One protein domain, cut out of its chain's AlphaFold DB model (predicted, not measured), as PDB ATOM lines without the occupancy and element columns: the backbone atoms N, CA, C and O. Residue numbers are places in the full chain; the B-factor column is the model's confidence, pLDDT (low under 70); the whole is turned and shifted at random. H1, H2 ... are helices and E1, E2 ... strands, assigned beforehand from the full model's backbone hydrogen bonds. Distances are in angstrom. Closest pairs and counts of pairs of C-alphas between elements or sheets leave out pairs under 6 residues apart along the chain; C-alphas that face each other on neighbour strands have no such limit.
ATOM      1  N   LYS A  10     168.642 103.402  90.458       88.75
ATOM      2  CA  LYS A  10     168.592 104.835  90.157       88.75
ATOM      3  C   LYS A  10     167.205 105.293  89.704       88.75
ATOM      4  O   LYS A  10     166.764 106.359  90.119       88.75
ATOM      5  N   SER A  11     166.503 104.498  88.894       87.38
ATOM      6  CA  SER A  11     165.182 104.878  88.377       87.38
ATOM      7  C   SER A  11     164.146 104.960  89.497       87.38
ATOM      8  O   SER A  11     163.346 105.895  89.539       87.38
ATOM      9  N   ASN A  12     164.151 103.989  90.411       84.56
ATOM     10  CA  ASN A  12     163.256 103.990  91.563       84.56
ATOM     11  C   ASN A  12     163.615 105.107  92.548       84.56
ATOM     12  O   ASN A  12     162.725 105.797  93.041       84.56
ATOM     13  N   TYR A  13     164.912 105.344  92.777       90.62
ATOM     14  CA  TYR A  13     165.368 106.473  93.585       90.62
ATOM     15  C   TYR A  13     164.863 107.806  93.024       90.62
ATOM     16  O   TYR A  13     164.230 108.566  93.750       90.62
ATOM     17  N   GLU A  14     165.071 108.068  91.731       93.69
ATOM     18  CA  GLU A  14     164.619 109.301  91.077       93.69
ATOM     19  C   GLU A  14     163.097 109.461  91.140       93.69
ATOM     20  O   GLU A  14     162.599 110.571  91.331       93.69
ATOM     21  N   GLN A  15     162.339 108.368  91.009       92.31
ATOM     22  CA  GLN A  15     160.886 108.414  91.149       92.31
ATOM     23  C   GLN A  15     160.467 108.791  92.574       92.31
ATOM     24  O   GLN A  15     159.711 109.745  92.753       92.31
ATOM     25  N   LYS A  16     161.001 108.105  93.591       91.88
ATOM     26  CA  LYS A  16     160.714 108.418  95.000       91.88
ATOM     27  C   LYS A  16     161.155 109.834  95.375       91.88
ATOM     28  O   LYS A  16     160.458 110.517  96.125       91.88
ATOM     29  N   GLU A  17     162.293 110.283  94.847       93.75
ATOM     30  CA  GLU A  17     162.812 111.634  95.050       93.75
ATOM     31  C   GLU A  17     161.875 112.693  94.443       93.75
ATOM     32  O   GLU A  17     161.604 113.717  95.073       93.75
ATOM     33  N   ARG A  18     161.326 112.453  93.245       94.62
ATOM     34  CA  ARG A  18     160.302 113.334  92.660       94.62
ATOM     35  C   ARG A  18     159.049 113.395  93.528       94.62
ATOM     36  O   ARG A  18     158.567 114.489  93.817       94.62
ATOM     37  N   ASP A  19     158.556 112.246  93.980       91.19
ATOM     38  CA  ASP A  19     157.321 112.169  94.765       91.19
ATOM     39  C   ASP A  19     157.447 112.897  96.110       91.19
ATOM     40  O   ASP A  19     156.515 113.577  96.550       91.19
ATOM     41  N   ILE A  20     158.606 112.792  96.769       91.69
ATOM     42  CA  ILE A  20     158.846 113.486  98.037       91.69
ATOM     43  C   ILE A  20     159.054 114.995  97.843       91.69
ATOM     44  O   ILE A  20     158.571 115.785  98.655       91.69
ATOM     45  N   LYS A  21     159.684 115.426  96.741       93.06
ATOM     46  CA  LYS A  21     159.822 116.853  96.401       93.06
ATOM     47  C   LYS A  21     158.471 117.502  96.099       93.06
ATOM     48  O   LYS A  21     158.184 118.564  96.640       93.06
ATOM     49  N   ALA A  22     157.603 116.831  95.342       91.69
ATOM     50  CA  ALA A  22     156.254 117.329  95.062       91.69
ATOM     51  C   ALA A  22     155.437 117.554  96.350       91.69
ATOM     52  O   ALA A  22     154.686 118.518  96.483       91.69
ATOM     53  N   LYS A  23     155.614 116.686  97.350       90.62
ATOM     54  CA  LYS A  23     154.988 116.851  98.668       90.62
ATOM     55  C   LYS A  23     155.578 118.028  99.447       90.62
ATOM     56  O   LYS A  23     154.815 118.748 100.088       90.62
ATOM     57  N   ALA A  24     156.891 118.255  99.369       93.38
ATOM     58  CA  ALA A  24     157.528 119.422  99.975       93.38
ATOM     59  C   ALA A  24     156.956 120.739  99.421       93.38
ATOM     60  O   ALA A  24     156.687 121.649 100.198       93.38
ATOM     61  N   GLU A  25     156.673 120.820  98.117       93.19
ATOM     62  CA  GLU A  25     156.037 121.994  97.494       93.19
ATOM     63  C   GLU A  25     154.616 122.245  98.022       93.19
ATOM     64  O   GLU A  25     154.235 123.383  98.300       93.19
ATOM     65  N   ILE A  26     153.831 121.183  98.233       92.12
ATOM     66  CA  ILE A  26     152.499 121.307  98.842       92.12
ATOM     67  C   ILE A  26     152.621 121.864 100.264       92.12
ATOM     68  O   ILE A  26     151.894 122.792 100.622       92.12
ATOM     69  N   LEU A  27     153.546 121.329 101.066       92.94
ATOM     70  CA  LEU A  27     153.800 121.803 102.429       92.94
ATOM     71  C   LEU A  27     154.307 123.252 102.444       92.94
ATOM     72  O   LEU A  27     153.876 124.031 103.293       92.94
ATOM     73  N   GLN A  28     155.144 123.635 101.474       96.19
ATOM     74  CA  GLN A  28     155.645 125.001 101.326       96.19
ATOM     75  C   GLN A  28     154.500 126.007 101.215       96.19
ATOM     76  O   GLN A  28     154.566 127.059 101.839       96.19
ATOM     77  N   SER A  29     153.411 125.668 100.517       95.62
ATOM     78  CA  SER A  29     152.266 126.579 100.393       95.62
ATOM     79  C   SER A  29     151.640 126.962 101.744       95.62
ATOM     80  O   SER A  29     151.183 128.091 101.910       95.62
ATOM     81  N   PHE A  30     151.652 126.057 102.730       95.56
ATOM     82  CA  PHE A  30     151.168 126.347 104.083       95.56
ATOM     83  C   PHE A  30     152.155 127.208 104.870       95.56
ATOM     84  O   PHE A  30     151.731 128.101 105.600       95.56
ATOM     85  N   VAL A  31     153.457 126.960 104.702       96.50
ATOM     86  CA  VAL A  31     154.524 127.769 105.307       96.50
ATOM     87  C   VAL A  31     154.491 129.201 104.762       96.50
ATOM     88  O   VAL A  31     154.517 130.151 105.541       96.50
ATOM     89  N   ASP A  32     154.328 129.364 103.450       97.06
ATOM     90  CA  ASP A  32     154.210 130.672 102.802       97.06
ATOM     91  C   ASP A  32     152.963 131.424 103.278       97.06
ATOM     92  O   ASP A  32     153.023 132.617 103.577       97.06
ATOM     93  N   ASP A  33     151.816 130.739 103.355       96.75
ATOM     94  CA  ASP A  33     150.579 131.329 103.869       96.75
ATOM     95  C   ASP A  33     150.721 131.744 105.340       96.75
ATOM     96  O   ASP A  33     150.217 132.800 105.721       96.75
ATOM     97  N   PHE A  34     151.453 130.971 106.148       97.31
ATOM     98  CA  PHE A  34     151.757 131.330 107.529       97.31
ATOM     99  C   PHE A  34     152.622 132.594 107.606       97.31
ATOM    100  O   PHE A  34     152.284 133.528 108.333       97.31
ATOM    101  N   HIS A  35     153.714 132.674 106.836       95.62
ATOM    102  CA  HIS A  35     154.603 133.844 106.868       95.62
ATOM    103  C   HIS A  35     153.913 135.129 106.403       95.62
ATOM    104  O   HIS A  35     154.235 136.199 106.914       95.62
ATOM    105  N   LYS A  36     152.906 135.048 105.521       96.06
ATOM    106  CA  LYS A  36     152.083 136.212 105.131       96.06
ATOM    107  C   LYS A  36     151.311 136.831 106.300       96.06
ATOM    108  O   LYS A  36     150.957 138.006 106.224       96.06
ATOM    109  N   LEU A  37     151.048 136.076 107.371       96.06
ATOM    110  CA  LEU A  37     150.363 136.590 108.560       96.06
ATOM    111  C   LEU A  37     151.266 137.486 109.419       96.06
ATOM    112  O   LEU A  37     150.747 138.220 110.257       96.06
ATOM    113  N   ASN A  38     152.589 137.459 109.211       94.25
ATOM    114  CA  ASN A  38     153.576 138.229 109.978       94.25
ATOM    115  C   ASN A  38     153.496 138.007 111.505       94.25
ATOM    116  O   ASN A  38     153.750 138.924 112.283       94.25
ATOM    117  N   ILE A  39     153.152 136.788 111.942       92.69
ATOM    118  CA  ILE A  39     153.032 136.420 113.370       92.69
ATOM    119  C   ILE A  39     154.285 135.742 113.933       92.69
ATOM    120  O   ILE A  39     154.284 135.286 115.070       92.69
ATOM    121  N   GLY A  40     155.352 135.663 113.140       91.50
ATOM    122  CA  GLY A  40     156.611 135.019 113.498       91.50
ATOM    123  C   GLY A  40     157.159 134.166 112.360       91.50
ATOM    124  O   GLY A  40     156.525 134.012 111.315       91.50
ATOM    125  N   ASP A  41     158.340 133.604 112.588       92.69
ATOM    126  CA  ASP A  41     158.970 132.658 111.675       92.69
ATOM    127  C   ASP A  41     158.669 131.213 112.093       92.69
ATOM    128  O   ASP A  41     158.386 130.931 113.261       92.69
ATOM    129  N   LEU A  42     158.711 130.311 111.112       94.00
ATOM    130  CA  LEU A  42     158.600 128.867 111.316       94.00
ATOM    131  C   LEU A  42     159.970 128.259 111.065       94.00
ATOM    132  O   LEU A  42     160.573 128.554 110.030       94.00
ATOM    133  N   GLU A  43     160.432 127.407 111.973       91.81
ATOM    134  CA  GLU A  43     161.738 126.758 111.882       91.81
ATOM    135  C   GLU A  43     161.688 125.326 112.423       91.81
ATOM    136  O   GLU A  43     160.909 125.014 113.322       91.81
ATOM    137  N   GLY A  44     162.532 124.445 111.877       88.44
ATOM    138  CA  GLY A  44     162.737 123.103 112.425       88.44
ATOM    139  C   GLY A  44     161.442 122.295 112.555       88.44
ATOM    140  O   GLY A  44     160.784 121.997 111.553       88.44
ATOM    141  N   ASP A  45     161.100 121.954 113.801       84.12
ATOM    142  CA  ASP A  45     159.953 121.116 114.173       84.12
ATOM    143  C   ASP A  45     158.610 121.863 114.166       84.12
ATOM    144  O   ASP A  45     157.555 121.233 114.284       84.12
ATOM    145  N   ASP A  46     158.607 123.183 113.944       93.00
ATOM    146  CA  ASP A  46     157.372 123.964 113.798       93.00
ATOM    147  C   ASP A  46     156.488 123.427 112.665       93.00
ATOM    148  O   ASP A  46     155.265 123.547 112.717       93.00
ATOM    149  N   LEU A  47     157.084 122.795 111.646       92.50
ATOM    150  CA  LEU A  47     156.327 122.145 110.580       92.50
ATOM    151  C   LEU A  47     155.467 120.998 111.109       92.50
ATOM    152  O   LEU A  47     154.348 120.821 110.647       92.50
ATOM    153  N   ILE A  48     155.968 120.220 112.069       90.62
ATOM    154  CA  ILE A  48     155.199 119.133 112.680       90.62
ATOM    155  C   ILE A  48     154.034 119.739 113.455       90.62
ATOM    156  O   ILE A  48     152.882 119.403 113.181       90.62
ATOM    157  N   LEU A  49     154.327 120.702 114.335       91.62
ATOM    158  CA  LEU A  49     153.319 121.390 115.142       91.62
ATOM    159  C   LEU A  49     152.256 122.075 114.283       91.62
ATOM    160  O   LEU A  49     151.085 122.054 114.647       91.62
ATOM    161  N   LEU A  50     152.626 122.603 113.114       93.69
ATOM    162  CA  LEU A  50     151.682 123.228 112.195       93.69
ATOM    163  C   LEU A  50     150.528 122.286 111.867       93.69
ATOM    164  O   LEU A  50     149.390 122.731 111.856       93.69
ATOM    165  N   PHE A  51     150.790 120.997 111.667       90.38
ATOM    166  CA  PHE A  51     149.764 120.026 111.286       90.38
ATOM    167  C   PHE A  51     149.257 119.158 112.442       90.38
ATOM    168  O   PHE A  51     148.130 118.678 112.368       90.38
ATOM    169  N   THR A  52     150.055 118.937 113.491       88.12
ATOM    170  CA  THR A  52     149.664 118.079 114.622       88.12
ATOM    171  C   THR A  52     149.063 118.850 115.791       88.12
ATOM    172  O   THR A  52     148.282 118.276 116.542       88.12
ATOM    173  N   ASP A  53     149.430 120.122 115.959       90.88
ATOM    174  CA  ASP A  53     149.007 120.978 117.071       90.88
ATOM    175  C   ASP A  53     148.882 122.449 116.619       90.88
ATOM    176  O   ASP A  53     149.516 123.376 117.133       90.88
ATOM    177  N   THR A  54     148.082 122.649 115.566       93.19
ATOM    178  CA  THR A  54     147.985 123.918 114.831       93.19
ATOM    179  C   THR A  54     147.608 125.088 115.738       93.19
ATOM    180  O   THR A  54     148.222 126.150 115.673       93.19
ATOM    181  N   VAL A  55     146.595 124.916 116.590       94.06
ATOM    182  CA  VAL A  55     146.076 126.001 117.439       94.06
ATOM    183  C   VAL A  55     147.137 126.460 118.437       94.06
ATOM    184  O   VAL A  55     147.330 127.663 118.619       94.06
ATOM    185  N   ASN A  56     147.877 125.521 119.027       93.38
ATOM    186  CA  ASN A  56     148.962 125.827 119.948       93.38
ATOM    187  C   ASN A  56     150.115 126.550 119.254       93.38
ATOM    188  O   ASN A  56     150.561 127.583 119.749       93.38
ATOM    189  N   LEU A  57     150.537 126.090 118.070       95.25
ATOM    190  CA  LEU A  57     151.573 126.777 117.299       95.25
ATOM    191  C   LEU A  57     151.196 128.241 117.038       95.25
ATOM    192  O   LEU A  57     151.979 129.144 117.333       95.25
ATOM    193  N   PHE A  58     149.999 128.490 116.506       95.62
ATOM    194  CA  PHE A  58     149.559 129.851 116.192       95.62
ATOM    195  C   PHE A  58     149.447 130.716 117.442       95.62
ATOM    196  O   PHE A  58     149.893 131.863 117.425       95.62
ATOM    197  N   THR A  59     148.890 130.170 118.523       94.56
ATOM    198  CA  THR A  59     148.772 130.884 119.799       94.56
ATOM    199  C   THR A  59     150.148 131.276 120.315       94.56
ATOM    200  O   THR A  59     150.373 132.453 120.565       94.56
ATOM    201  N   ASN A  60     151.095 130.337 120.365       93.44
ATOM    202  CA  ASN A  60     152.455 130.597 120.836       93.44
ATOM    203  C   ASN A  60     153.181 131.641 119.984       93.44
ATOM    204  O   ASN A  60     153.933 132.451 120.519       93.44
ATOM    205  N   LYS A  61     152.963 131.654 118.665       94.12
ATOM    206  CA  LYS A  61     153.577 132.644 117.768       94.12
ATOM    207  C   LYS A  61     152.942 134.030 117.950       94.12
ATOM    208  O   LYS A  61     153.661 135.016 118.071       94.12
ATOM    209  N   LEU A  62     151.616 134.100 118.101       93.31
ATOM    210  CA  LEU A  62     150.884 135.342 118.386       93.31
ATOM    211  C   LEU A  62     151.234 135.945 119.753       93.31
ATOM    212  O   LEU A  62     151.376 137.161 119.862       93.31
ATOM    213  N   THR A  63     151.388 135.112 120.784       91.88
ATOM    214  CA  THR A  63     151.745 135.541 122.147       91.88
ATOM    215  C   THR A  63     153.250 135.608 122.379       91.88
ATOM    216  O   THR A  63     153.679 135.969 123.468       91.88
ATOM    217  N   LYS A  64     154.071 135.239 121.386       89.06
ATOM    218  CA  LYS A  64     155.538 135.142 121.500       89.06
ATOM    219  C   LYS A  64     156.002 134.263 122.674       89.06
ATOM    220  O   LYS A  64     157.060 134.506 123.249       89.06
ATOM    221  N   GLY A  65     155.217 133.242 123.021       80.94
ATOM    222  CA  GLY A  65     155.505 132.315 124.118       80.94
ATOM    223  C   GLY A  65     155.239 132.866 125.522       80.94
ATOM    224  O   GLY A  65     155.692 132.268 126.496       80.94
ATOM    225  N   GLU A  66     154.529 133.990 125.652       85.44
ATOM    226  CA  GLU A  66     154.118 134.519 126.955       85.44
ATOM    227  C   GLU A  66     153.149 133.576 127.688       85.44
ATOM    228  O   GLU A  66     152.383 132.825 127.076       85.44
ATOM    229  N   GLU A  67     153.161 133.638 129.026       82.12
ATOM    230  CA  GLU A  67     152.228 132.871 129.850       82.12
ATOM    231  C   GLU A  67     150.776 133.236 129.525       82.12
ATOM    232  O   GLU A  67     150.361 134.395 129.580       82.12
ATOM    233  N   LEU A  68     149.973 132.209 129.252       86.88
ATOM    234  CA  LEU A  68     148.576 132.345 128.864       86.88
ATOM    235  C   LEU A  68     147.707 132.729 130.070       86.88
ATOM    236  O   LEU A  68     147.151 131.877 130.767       86.88
ATOM    237  N   LYS A  69     147.606 134.034 130.336       83.81
ATOM    238  CA  LYS A  69     146.800 134.607 131.419       83.81
ATOM    239  C   LYS A  69     145.835 135.662 130.890       83.81
ATOM    240  O   LYS A  69     146.229 136.560 130.153       83.81
ATOM    241  N   ILE A  70     144.585 135.613 131.344       77.19
ATOM    242  CA  ILE A  70     143.582 136.658 131.099       77.19
ATOM    243  C   ILE A  70     143.245 137.288 132.442       77.19
ATOM    244  O   ILE A  70     142.772 136.597 133.340       77.19
ATOM    245  N   ALA A  71     143.517 138.585 132.602       81.12
ATOM    246  CA  ALA A  71     143.315 139.292 133.872       81.12
ATOM    247  C   ALA A  71     143.960 138.569 135.084       81.12
ATOM    248  O   ALA A  71     143.401 138.534 136.176       81.12
ATOM    249  N   GLY A  72     145.132 137.953 134.876       81.94
ATOM    250  CA  GLY A  72     145.863 137.195 135.901       81.94
ATOM    251  C   GLY A  72     145.408 135.743 136.096       81.94
ATOM    252  O   GLY A  72     146.060 135.008 136.835       81.94
ATOM    253  N   ILE A  73     144.348 135.301 135.415       85.19
ATOM    254  CA  ILE A  73     143.823 133.936 135.509       85.19
ATOM    255  C   ILE A  73     144.495 133.053 134.446       85.19
ATOM    256  O   ILE A  73     144.377 133.359 133.254       85.19
ATOM    257  N   PRO A  74     145.165 131.948 134.833       88.25
ATOM    258  CA  PRO A  74     145.686 130.967 133.886       88.25
ATOM    259  C   PRO A  74     144.580 130.451 132.966       88.25
ATOM    260  O   PRO A  74     143.513 130.044 133.426       88.25
ATOM    261  N   THR A  75     144.825 130.487 131.661       87.62
ATOM    262  CA  THR A  75     143.849 130.117 130.635       87.62
ATOM    263  C   THR A  75     144.459 129.101 129.675       87.62
ATOM    264  O   THR A  75     145.662 129.106 129.436       87.62
ATOM    265  N   ASN A  76     143.635 128.202 129.138       90.94
ATOM    266  CA  ASN A  76     144.080 127.247 128.129       90.94
ATOM    267  C   ASN A  76     144.266 127.908 126.752       90.94
ATOM    268  O   ASN A  76     143.722 128.974 126.457       90.94
ATOM    269  N   VAL A  77     145.043 127.236 125.908       91.25
ATOM    270  CA  VAL A  77     145.445 127.698 124.575       91.25
ATOM    271  C   VAL A  77     144.234 128.018 123.700       91.25
ATOM    272  O   VAL A  77     144.206 129.064 123.059       91.25
ATOM    273  N   GLU A  78     143.209 127.168 123.706       91.31
ATOM    274  CA  GLU A  78     142.048 127.300 122.823       91.31
ATOM    275  C   GLU A  78     141.263 128.582 123.113       91.31
ATOM    276  O   GLU A  78     140.932 129.328 122.194       91.31
ATOM    277  N   LYS A  79     141.023 128.890 124.394       90.06
ATOM    278  CA  LYS A  79     140.320 130.122 124.774       90.06
ATOM    279  C   LYS A  79     141.148 131.359 124.461       90.06
ATOM    280  O   LYS A  79     140.581 132.362 124.037       90.06
ATOM    281  N   VAL A  80     142.470 131.309 124.659       91.69
ATOM    282  CA  VAL A  80     143.342 132.429 124.275       91.69
ATOM    283  C   VAL A  80     143.287 132.646 122.768       91.69
ATOM    284  O   VAL A  80     143.126 133.782 122.323       91.69
ATOM    285  N   PHE A  81     143.350 131.571 121.984       93.50
ATOM    286  CA  PHE A  81     143.250 131.647 120.535       93.50
ATOM    287  C   PHE A  81     141.936 132.284 120.074       93.50
ATOM    288  O   PHE A  81     141.944 133.087 119.144       93.50
ATOM    289  N   GLU A  82     140.809 131.991 120.727       92.19
ATOM    290  CA  GLU A  82     139.507 132.582 120.390       92.19
ATOM    291  C   GLU A  82     139.479 134.102 120.598       92.19
ATOM    292  O   GLU A  82     139.013 134.833 119.720       92.19
ATOM    293  N   ILE A  83     140.023 134.586 121.716       90.75
ATOM    294  CA  ILE A  83     139.894 135.994 122.123       90.75
ATOM    295  C   ILE A  83     141.022 136.902 121.632       90.75
ATOM    296  O   ILE A  83     140.835 138.117 121.568       90.75
ATOM    297  N   ILE A  84     142.203 136.352 121.329       91.19
ATOM    298  CA  ILE A  84     143.344 137.164 120.910       91.19
ATOM    299  C   ILE A  84     143.047 137.824 119.562       91.19
ATOM    300  O   ILE A  84     142.392 137.243 118.682       91.19
ATOM    301  N   GLN A  85     143.538 139.053 119.391       91.12
ATOM    302  CA  GLN A  85     143.476 139.731 118.107       91.12
ATOM    303  C   GLN A  85     144.375 138.992 117.109       91.12
ATOM    304  O   GLN A  85     145.588 138.903 117.287       91.12
ATOM    305  N   LYS A  86     143.760 138.463 116.051       93.50
ATOM    306  CA  LYS A  86     144.424 137.681 115.004       93.50
ATOM    307  C   LYS A  86     144.534 138.502 113.714       93.50
ATOM    308  O   LYS A  86     143.575 139.202 113.369       93.50
ATOM    309  N   PRO A  87     145.641 138.412 112.958       96.19
ATOM    310  CA  PRO A  87     145.696 138.947 111.603       96.19
ATOM    311  C   PRO A  87     144.636 138.311 110.702       96.19
ATOM    312  O   PRO A  87     144.277 137.139 110.854       96.19
ATOM    313  N   LYS A  88     144.155 139.077 109.722       95.88
ATOM    314  CA  LYS A  88     143.209 138.577 108.721       95.88
ATOM    315  C   LYS A  88     143.802 137.367 107.984       95.88
ATOM    316  O   LYS A  88     144.952 137.426 107.563       95.88
ATOM    317  N   GLY A  89     143.017 136.306 107.796       95.19
ATOM    318  CA  GLY A  89     143.477 135.067 107.155       95.19
ATOM    319  C   GLY A  89     143.907 133.972 108.135       95.19
ATOM    320  O   GLY A  89     144.121 132.838 107.712       95.19
ATOM    321  N   THR A  90     144.036 134.287 109.431       96.62
ATOM    322  CA  THR A  90     144.474 133.317 110.448       96.62
ATOM    323  C   THR A  90     143.504 132.147 110.568       96.62
ATOM    324  O   THR A  90     143.908 130.994 110.435       96.62
ATOM    325  N   ASP A  91     142.216 132.429 110.767       95.94
ATOM    326  CA  ASP A  91     141.207 131.387 110.970       95.94
ATOM    327  C   ASP A  91     141.001 130.550 109.699       95.94
ATOM    328  O   ASP A  91     140.777 129.339 109.770       95.94
ATOM    329  N   GLU A  92     141.108 131.169 108.520       96.69
ATOM    330  CA  GLU A  92     141.066 130.478 107.234       96.69
ATOM    331  C   GLU A  92     142.248 129.521 107.070       96.69
ATOM    332  O   GLU A  92     142.049 128.374 106.662       96.69
ATOM    333  N   LEU A  93     143.464 129.956 107.417       96.94
ATOM    334  CA  LEU A  93     144.652 129.114 107.337       96.94
ATOM    335  C   LEU A  93     144.580 127.953 108.329       96.94
ATOM    336  O   LEU A  93     144.823 126.814 107.935       96.94
ATOM    337  N   VAL A  94     144.175 128.200 109.576       95.44
ATOM    338  CA  VAL A  94     143.996 127.138 110.579       95.44
ATOM    339  C   VAL A  94     142.994 126.090 110.084       95.44
ATOM    340  O   VAL A  94     143.295 124.896 110.082       95.44
ATOM    341  N   LYS A  95     141.836 126.509 109.554       94.25
ATOM    342  CA  LYS A  95     140.852 125.588 108.956       94.25
ATOM    343  C   LYS A  95     141.418 124.828 107.754       94.25
ATOM    344  O   LYS A  95     141.170 123.629 107.608       94.25
ATOM    345  N   LYS A  96     142.186 125.496 106.889       93.62
ATOM    346  CA  LYS A  96     142.844 124.879 105.727       93.62
ATOM    347  C   LYS A  96     143.840 123.802 106.169       93.62
ATOM    348  O   LYS A  96     143.839 122.715 105.602       93.62
ATOM    349  N   VAL A  97     144.637 124.067 107.202       92.69
ATOM    350  CA  VAL A  97     145.615 123.119 107.755       92.69
ATOM    351  C   VAL A  97     144.921 121.918 108.398       92.69
ATOM    352  O   VAL A  97     145.221 120.781 108.036       92.69
ATOM    353  N   ILE A  98     143.938 122.155 109.272       90.12
ATOM    354  CA  ILE A  98     143.184 121.089 109.951       90.12
ATOM    355  C   ILE A  98     142.453 120.202 108.936       90.12
ATOM    356  O   ILE A  98     142.512 118.976 109.021       90.12
ATOM    357  N   SER A  99     141.790 120.798 107.939       88.81
ATOM    358  CA  SER A  99     141.080 120.032 106.904       88.81
ATOM    359  C   SER A  99     142.032 119.234 106.013       88.81
ATOM    360  O   SER A  99     141.720 118.103 105.639       88.81
ATOM    361  N   PHE A 100     143.202 119.785 105.693       86.75
ATOM    362  CA  PHE A 100     144.229 119.078 104.939       86.75
ATOM    363  C   PHE A 100     144.786 117.887 105.726       86.75
ATOM    364  O   PHE A 100     144.872 116.785 105.175       86.75
ATOM    365  N   TYR A 101     145.086 118.087 107.014       80.44
ATOM    366  CA  TYR A 101     145.580 117.027 107.884       80.44
ATOM    367  C   TYR A 101     144.537 115.907 108.063       80.44
ATOM    368  O   TYR A 101     144.828 114.734 107.826       80.44
ATOM    369  N   GLY A 102     143.288 116.272 108.368       73.12
ATOM    370  CA  GLY A 102     142.198 115.321 108.607       73.12
ATOM    371  C   GLY A 102     141.749 114.524 107.375       73.12
ATOM    372  O   GLY A 102     141.404 113.351 107.508       73.12
ATOM    373  N   ASN A 103     141.777 115.118 106.173       66.62
ATOM    374  CA  ASN A 103     141.241 114.478 104.961       66.62
ATOM    375  C   ASN A 103     142.288 113.759 104.097       66.62
ATOM    376  O   ASN A 103     141.937 112.821 103.384       66.62
ATOM    377  N   ARG A 104     143.553 114.206 104.086       57.22
ATOM    378  CA  ARG A 104     144.581 113.691 103.151       57.22
ATOM    379  C   ARG A 104     145.802 113.070 103.828       57.22
ATOM    380  O   ARG A 104     146.557 112.367 103.163       57.22
ATOM    381  N   PHE A 105     145.992 113.309 105.122       60.44
ATOM    382  CA  PHE A 105     147.203 112.938 105.866       60.44
ATOM    383  C   PHE A 105     146.993 111.792 106.861       60.44
ATOM    384  O   PHE A 105     147.850 111.528 107.702       60.44
ATOM    385  N   ASN A 106     145.885 111.055 106.744       47.31
ATOM    386  CA  ASN A 106     145.687 109.852 107.540       47.31
ATOM    387  C   ASN A 106     146.703 108.752 107.152       47.31
ATOM    388  O   ASN A 106     146.680 108.191 106.058       47.31
ATOM    389  N   ARG A 107     147.589 108.484 108.117       46.09
ATOM    390  CA  ARG A 107     148.455 107.316 108.377       46.09
ATOM    391  C   ARG A 107     149.515 106.857 107.371       46.09
ATOM    392  O   ARG A 107     150.535 106.381 107.855       46.09
ATOM    393  N   GLU A 108     149.366 107.000 106.055       50.59
ATOM    394  CA  GLU A 108     150.306 106.319 105.128       50.59
ATOM    395  C   GLU A 108     151.002 107.221 104.097       50.59
ATOM    396  O   GLU A 108     152.105 106.904 103.655       50.59
ATOM    397  N   ASN A 109     150.435 108.378 103.735       51.09
ATOM    398  CA  ASN A 109     150.858 109.048 102.497       51.09
ATOM    399  C   ASN A 109     151.878 110.187 102.635       51.09
ATOM    400  O   ASN A 109     152.580 110.466 101.664       51.09
ATOM    401  N   CYS A 110     152.051 110.807 103.800       60.31
ATOM    402  CA  CYS A 110     153.054 111.858 103.996       60.31
ATOM    403  C   CYS A 110     153.509 111.897 105.459       60.31
ATOM    404  O   CYS A 110     152.913 112.584 106.283       60.31
ATOM    405  N   ALA A 111     154.578 111.180 105.797       79.56
ATOM    406  CA  ALA A 111     155.210 111.346 107.101       79.56
ATOM    407  C   ALA A 111     155.826 112.755 107.173       79.56
ATOM    408  O   ALA A 111     156.844 113.010 106.534       79.56
ATOM    409  N   ILE A 112     155.190 113.682 107.900       87.00
ATOM    410  CA  ILE A 112     155.654 115.079 108.053       87.00
ATOM    411  C   ILE A 112     157.078 115.127 108.611       87.00
ATOM    412  O   ILE A 112     157.861 115.988 108.232       87.00
ATOM    413  N   THR A 113     157.442 114.131 109.416       88.38
ATOM    414  CA  THR A 113     158.793 113.904 109.946       88.38
ATOM    415  C   THR A 113     159.871 113.740 108.873       88.38
ATOM    416  O   THR A 113     161.057 113.786 109.186       88.38
ATOM    417  N   ASN A 114     159.491 113.560 107.606       91.56
ATOM    418  CA  ASN A 114     160.427 113.558 106.491       91.56
ATOM    419  C   ASN A 114     160.910 114.953 106.084       91.56
ATOM    420  O   ASN A 114     161.848 115.058 105.289       91.56
ATOM    421  N   TYR A 115     160.276 116.003 106.597       93.44
ATOM    422  CA  TYR A 115     160.524 117.379 106.209       93.44
ATOM    423  C   TYR A 115     160.883 118.230 107.424       93.44
ATOM    424  O   TYR A 115     160.538 117.917 108.559       93.44
ATOM    425  N   THR A 116     161.563 119.334 107.163       94.88
ATOM    426  CA  THR A 116     161.922 120.351 108.150       94.88
ATOM    427  C   THR A 116     161.863 121.726 107.490       94.88
ATOM    428  O   THR A 116     161.826 121.814 106.260       94.88
ATOM    429  N   ILE A 117     161.851 122.802 108.273       95.44
ATOM    430  CA  ILE A 117     161.944 124.162 107.735       95.44
ATOM    431  C   ILE A 117     163.348 124.707 107.978       95.44
ATOM    432  O   ILE A 117     163.777 124.853 109.122       95.44
ATOM    433  N   VAL A 118     164.038 125.052 106.890       93.75
ATOM    434  CA  VAL A 118     165.347 125.712 106.896       93.75
ATOM    435  C   VAL A 118     165.230 126.991 106.083       93.75
ATOM    436  O   VAL A 118     164.832 126.960 104.920       93.75
ATOM    437  N   SER A 119     165.546 128.133 106.699       91.56
ATOM    438  CA  SER A 119     165.485 129.447 106.039       91.56
ATOM    439  C   SER A 119     164.141 129.700 105.334       91.56
ATOM    440  O   SER A 119     164.105 130.088 104.167       91.56
ATOM    441  N   LYS A 120     163.032 129.447 106.047       92.81
ATOM    442  CA  LYS A 120     161.640 129.590 105.566       92.81
ATOM    443  C   LYS A 120     161.229 128.637 104.438       92.81
ATOM    444  O   LYS A 120     160.137 128.769 103.890       92.81
ATOM    445  N   LYS A 121     162.072 127.660 104.098       95.00
ATOM    446  CA  LYS A 121     161.791 126.663 103.067       95.00
ATOM    447  C   LYS A 121     161.646 125.273 103.655       95.00
ATOM    448  O   LYS A 121     162.486 124.825 104.436       95.00
ATOM    449  N   VAL A 122     160.608 124.572 103.224       95.81
ATOM    450  CA  VAL A 122     160.428 123.149 103.471       95.81
ATOM    451  C   VAL A 122     161.529 122.403 102.729       95.81
ATOM    452  O   VAL A 122     161.661 122.488 101.510       95.81
ATOM    453  N   SER A 123     162.330 121.676 103.493       94.50
ATOM    454  CA  SER A 123     163.435 120.857 103.014       94.50
ATOM    455  C   SER A 123     163.226 119.417 103.458       94.50
ATOM    456  O   SER A 123     162.596 119.156 104.483       94.50
ATOM    457  N   ILE A 124     163.753 118.470 102.689       94.00
ATOM    458  CA  ILE A 124     163.753 117.053 103.062       94.00
ATOM    459  C   ILE A 124     164.844 116.851 104.117       94.00
ATOM    460  O   ILE A 124     165.931 117.414 104.004       94.00
ATOM    461  N   THR A 125     164.568 116.074 105.163       93.50
ATOM    462  CA  THR A 125     165.584 115.806 106.190       93.50
ATOM    463  C   THR A 125     166.687 114.896 105.648       93.50
ATOM    464  O   THR A 125     166.425 113.976 104.870       93.50
ATOM    465  N   GLN A 126     167.918 115.065 106.144       94.06
ATOM    466  CA  GLN A 126     169.037 114.187 105.777       94.06
ATOM    467  C   GLN A 126     168.749 112.711 106.098       94.06
ATOM    468  O   GLN A 126     169.140 111.816 105.351       94.06
ATOM    469  N   SER A 127     168.035 112.450 107.200       92.88
ATOM    470  CA  SER A 127     167.603 111.101 107.585       92.88
ATOM    471  C   SER A 127     166.734 110.467 106.501       92.88
ATOM    472  O   SER A 127     166.932 109.309 106.139       92.88
ATOM    473  N   THR A 128     165.804 111.231 105.931       92.88
ATOM    474  CA  THR A 128     164.951 110.756 104.845       92.88
ATOM    475  C   THR A 128     165.723 110.551 103.550       92.88
ATOM    476  O   THR A 128     165.528 109.525 102.903       92.88
ATOM    477  N   GLU A 129     166.626 111.461 103.184       93.44
ATOM    478  CA  GLU A 129     167.482 111.272 102.006       93.44
ATOM    479  C   GLU A 129     168.335 110.004 102.117       93.44
ATOM    480  O   GLU A 129     168.431 109.227 101.166       93.44
ATOM    481  N   ASN A 130     168.910 109.752 103.296       92.69
ATOM    482  CA  ASN A 130     169.703 108.554 103.552       92.69
ATOM    483  C   ASN A 130     168.837 107.294 103.465       92.69
ATOM    484  O   ASN A 130     169.201 106.363 102.752       92.69
ATOM    485  N   LYS A 131     167.651 107.292 104.089       90.69
ATOM    486  CA  LYS A 131     166.693 106.178 103.986       90.69
ATOM    487  C   LYS A 131     166.273 105.906 102.543       90.69
ATOM    488  O   LYS A 131     166.164 104.748 102.156       90.69
ATOM    489  N   LEU A 132     166.042 106.945 101.739       90.12
ATOM    490  CA  LEU A 132     165.711 106.791 100.321       90.12
ATOM    491  C   LEU A 132     166.854 106.129  99.551       90.12
ATOM    492  O   LEU A 132     166.611 105.193  98.792       90.12
ATOM    493  N   LYS A 133     168.098 106.571  99.778       90.12
ATOM    494  CA  LYS A 133     169.281 105.948  99.172       90.12
ATOM    495  C   LYS A 133     169.423 104.492  99.601       90.12
ATOM    496  O   LYS A 133     169.608 103.633  98.745       90.12
ATOM    497  N   GLU A 134     169.294 104.206 100.893       86.69
ATOM    498  CA  GLU A 134     169.386 102.853 101.449       86.69
ATOM    499  C   GLU A 134     168.321 101.916 100.872       86.69
ATOM    500  O   GLU A 134     168.654 100.824 100.430       86.69
TER     501      GLU A 134
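Overview. This is residues 10 to 134 of the 205 residues of an uncharacterized protein of Flavobacterium johnsoniae (UniProt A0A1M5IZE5). The model is a rod with the long helix H1 along one half: the small hairpin of strands E1 and E2 packs on H1, and the last helix, H6, folds back beside its first turns. Past the hairpin, short helices H2 and H3 and the longer H5 cluster by the last turns of H1, with H4 packed on H3 and the loop around Ala 71 making the far tip. The printed part has 125 residues, with named elements in the order H1 H2 H3 H4 H5 E1 E2 H6; it is mostly helix, with a two-stranded antiparallel sheet. It is only just compact, close to loose, with a radius of gyration of the C-alphas of 16.6 A and spans of 61 by 25 by 25 A.

Arrangement. E1, residues 115 to 118, and E2, residues 121 to 124, form an antiparallel hairpin, with N 116 and O 123 2.9 A apart and N 123 and O 116 2.8 A apart, both within hydrogen-bond range. H1, residues 10 to 35, comes closest to E2 at the C-alphas of Gln 28 and Val 122, 5.6 A apart. With residues 13 to 17 alone H1 touches H6, residues 126 to 134, at a shallow tilt of 19 degrees, opposite ways; the closest C-alphas, Tyr 13 and Leu 132, are 6.8 A apart. With residues 30 to 34 alone H1 touches H5, residues 90 to 104, at a shallow tilt of 27 degrees, opposite ways, closest at the C-alphas of Asp 33 and Leu 93, 7.2 A. H2, residues 46 to 52, and H3, residues 54 to 62, form a helical hairpin, closest at the C-alphas of Leu 49 and Leu 57, 6.1 A. H5 also touches H2, closest at the C-alphas of Phe 51 and Tyr 101, 6.2 A, and H3, closest at those of Thr 54 and Val 94, 6.7 A. H4, residues 77 to 83, touches H3 at a steep tilt of 63 degrees, with the C-alphas of Thr 59 and Phe 81 5.6 A apart, and is apart from H5. Every O i to N i+4 pair is within hydrogen-bond range in H3, H4, H5 and H6, against 21 of 22 in H1 and 2 of 3 in H2.

Along the chain. H1 begins at C-alpha 10, (168.592, 104.835, 90.157), and is 36.3 A long. H5 is 20.9 A long. H6 ends at C-alpha 134, (169.386, 102.853, 101.449).

Size, cuts and confidence. The C-alphas of Lys 10 and Ala 71, the two farthest apart, are 61.1 A apart. The printed part has no cut. The link from H3 to H4, 14 residues, is long. Residues 103 to 110 have pLDDT under 70.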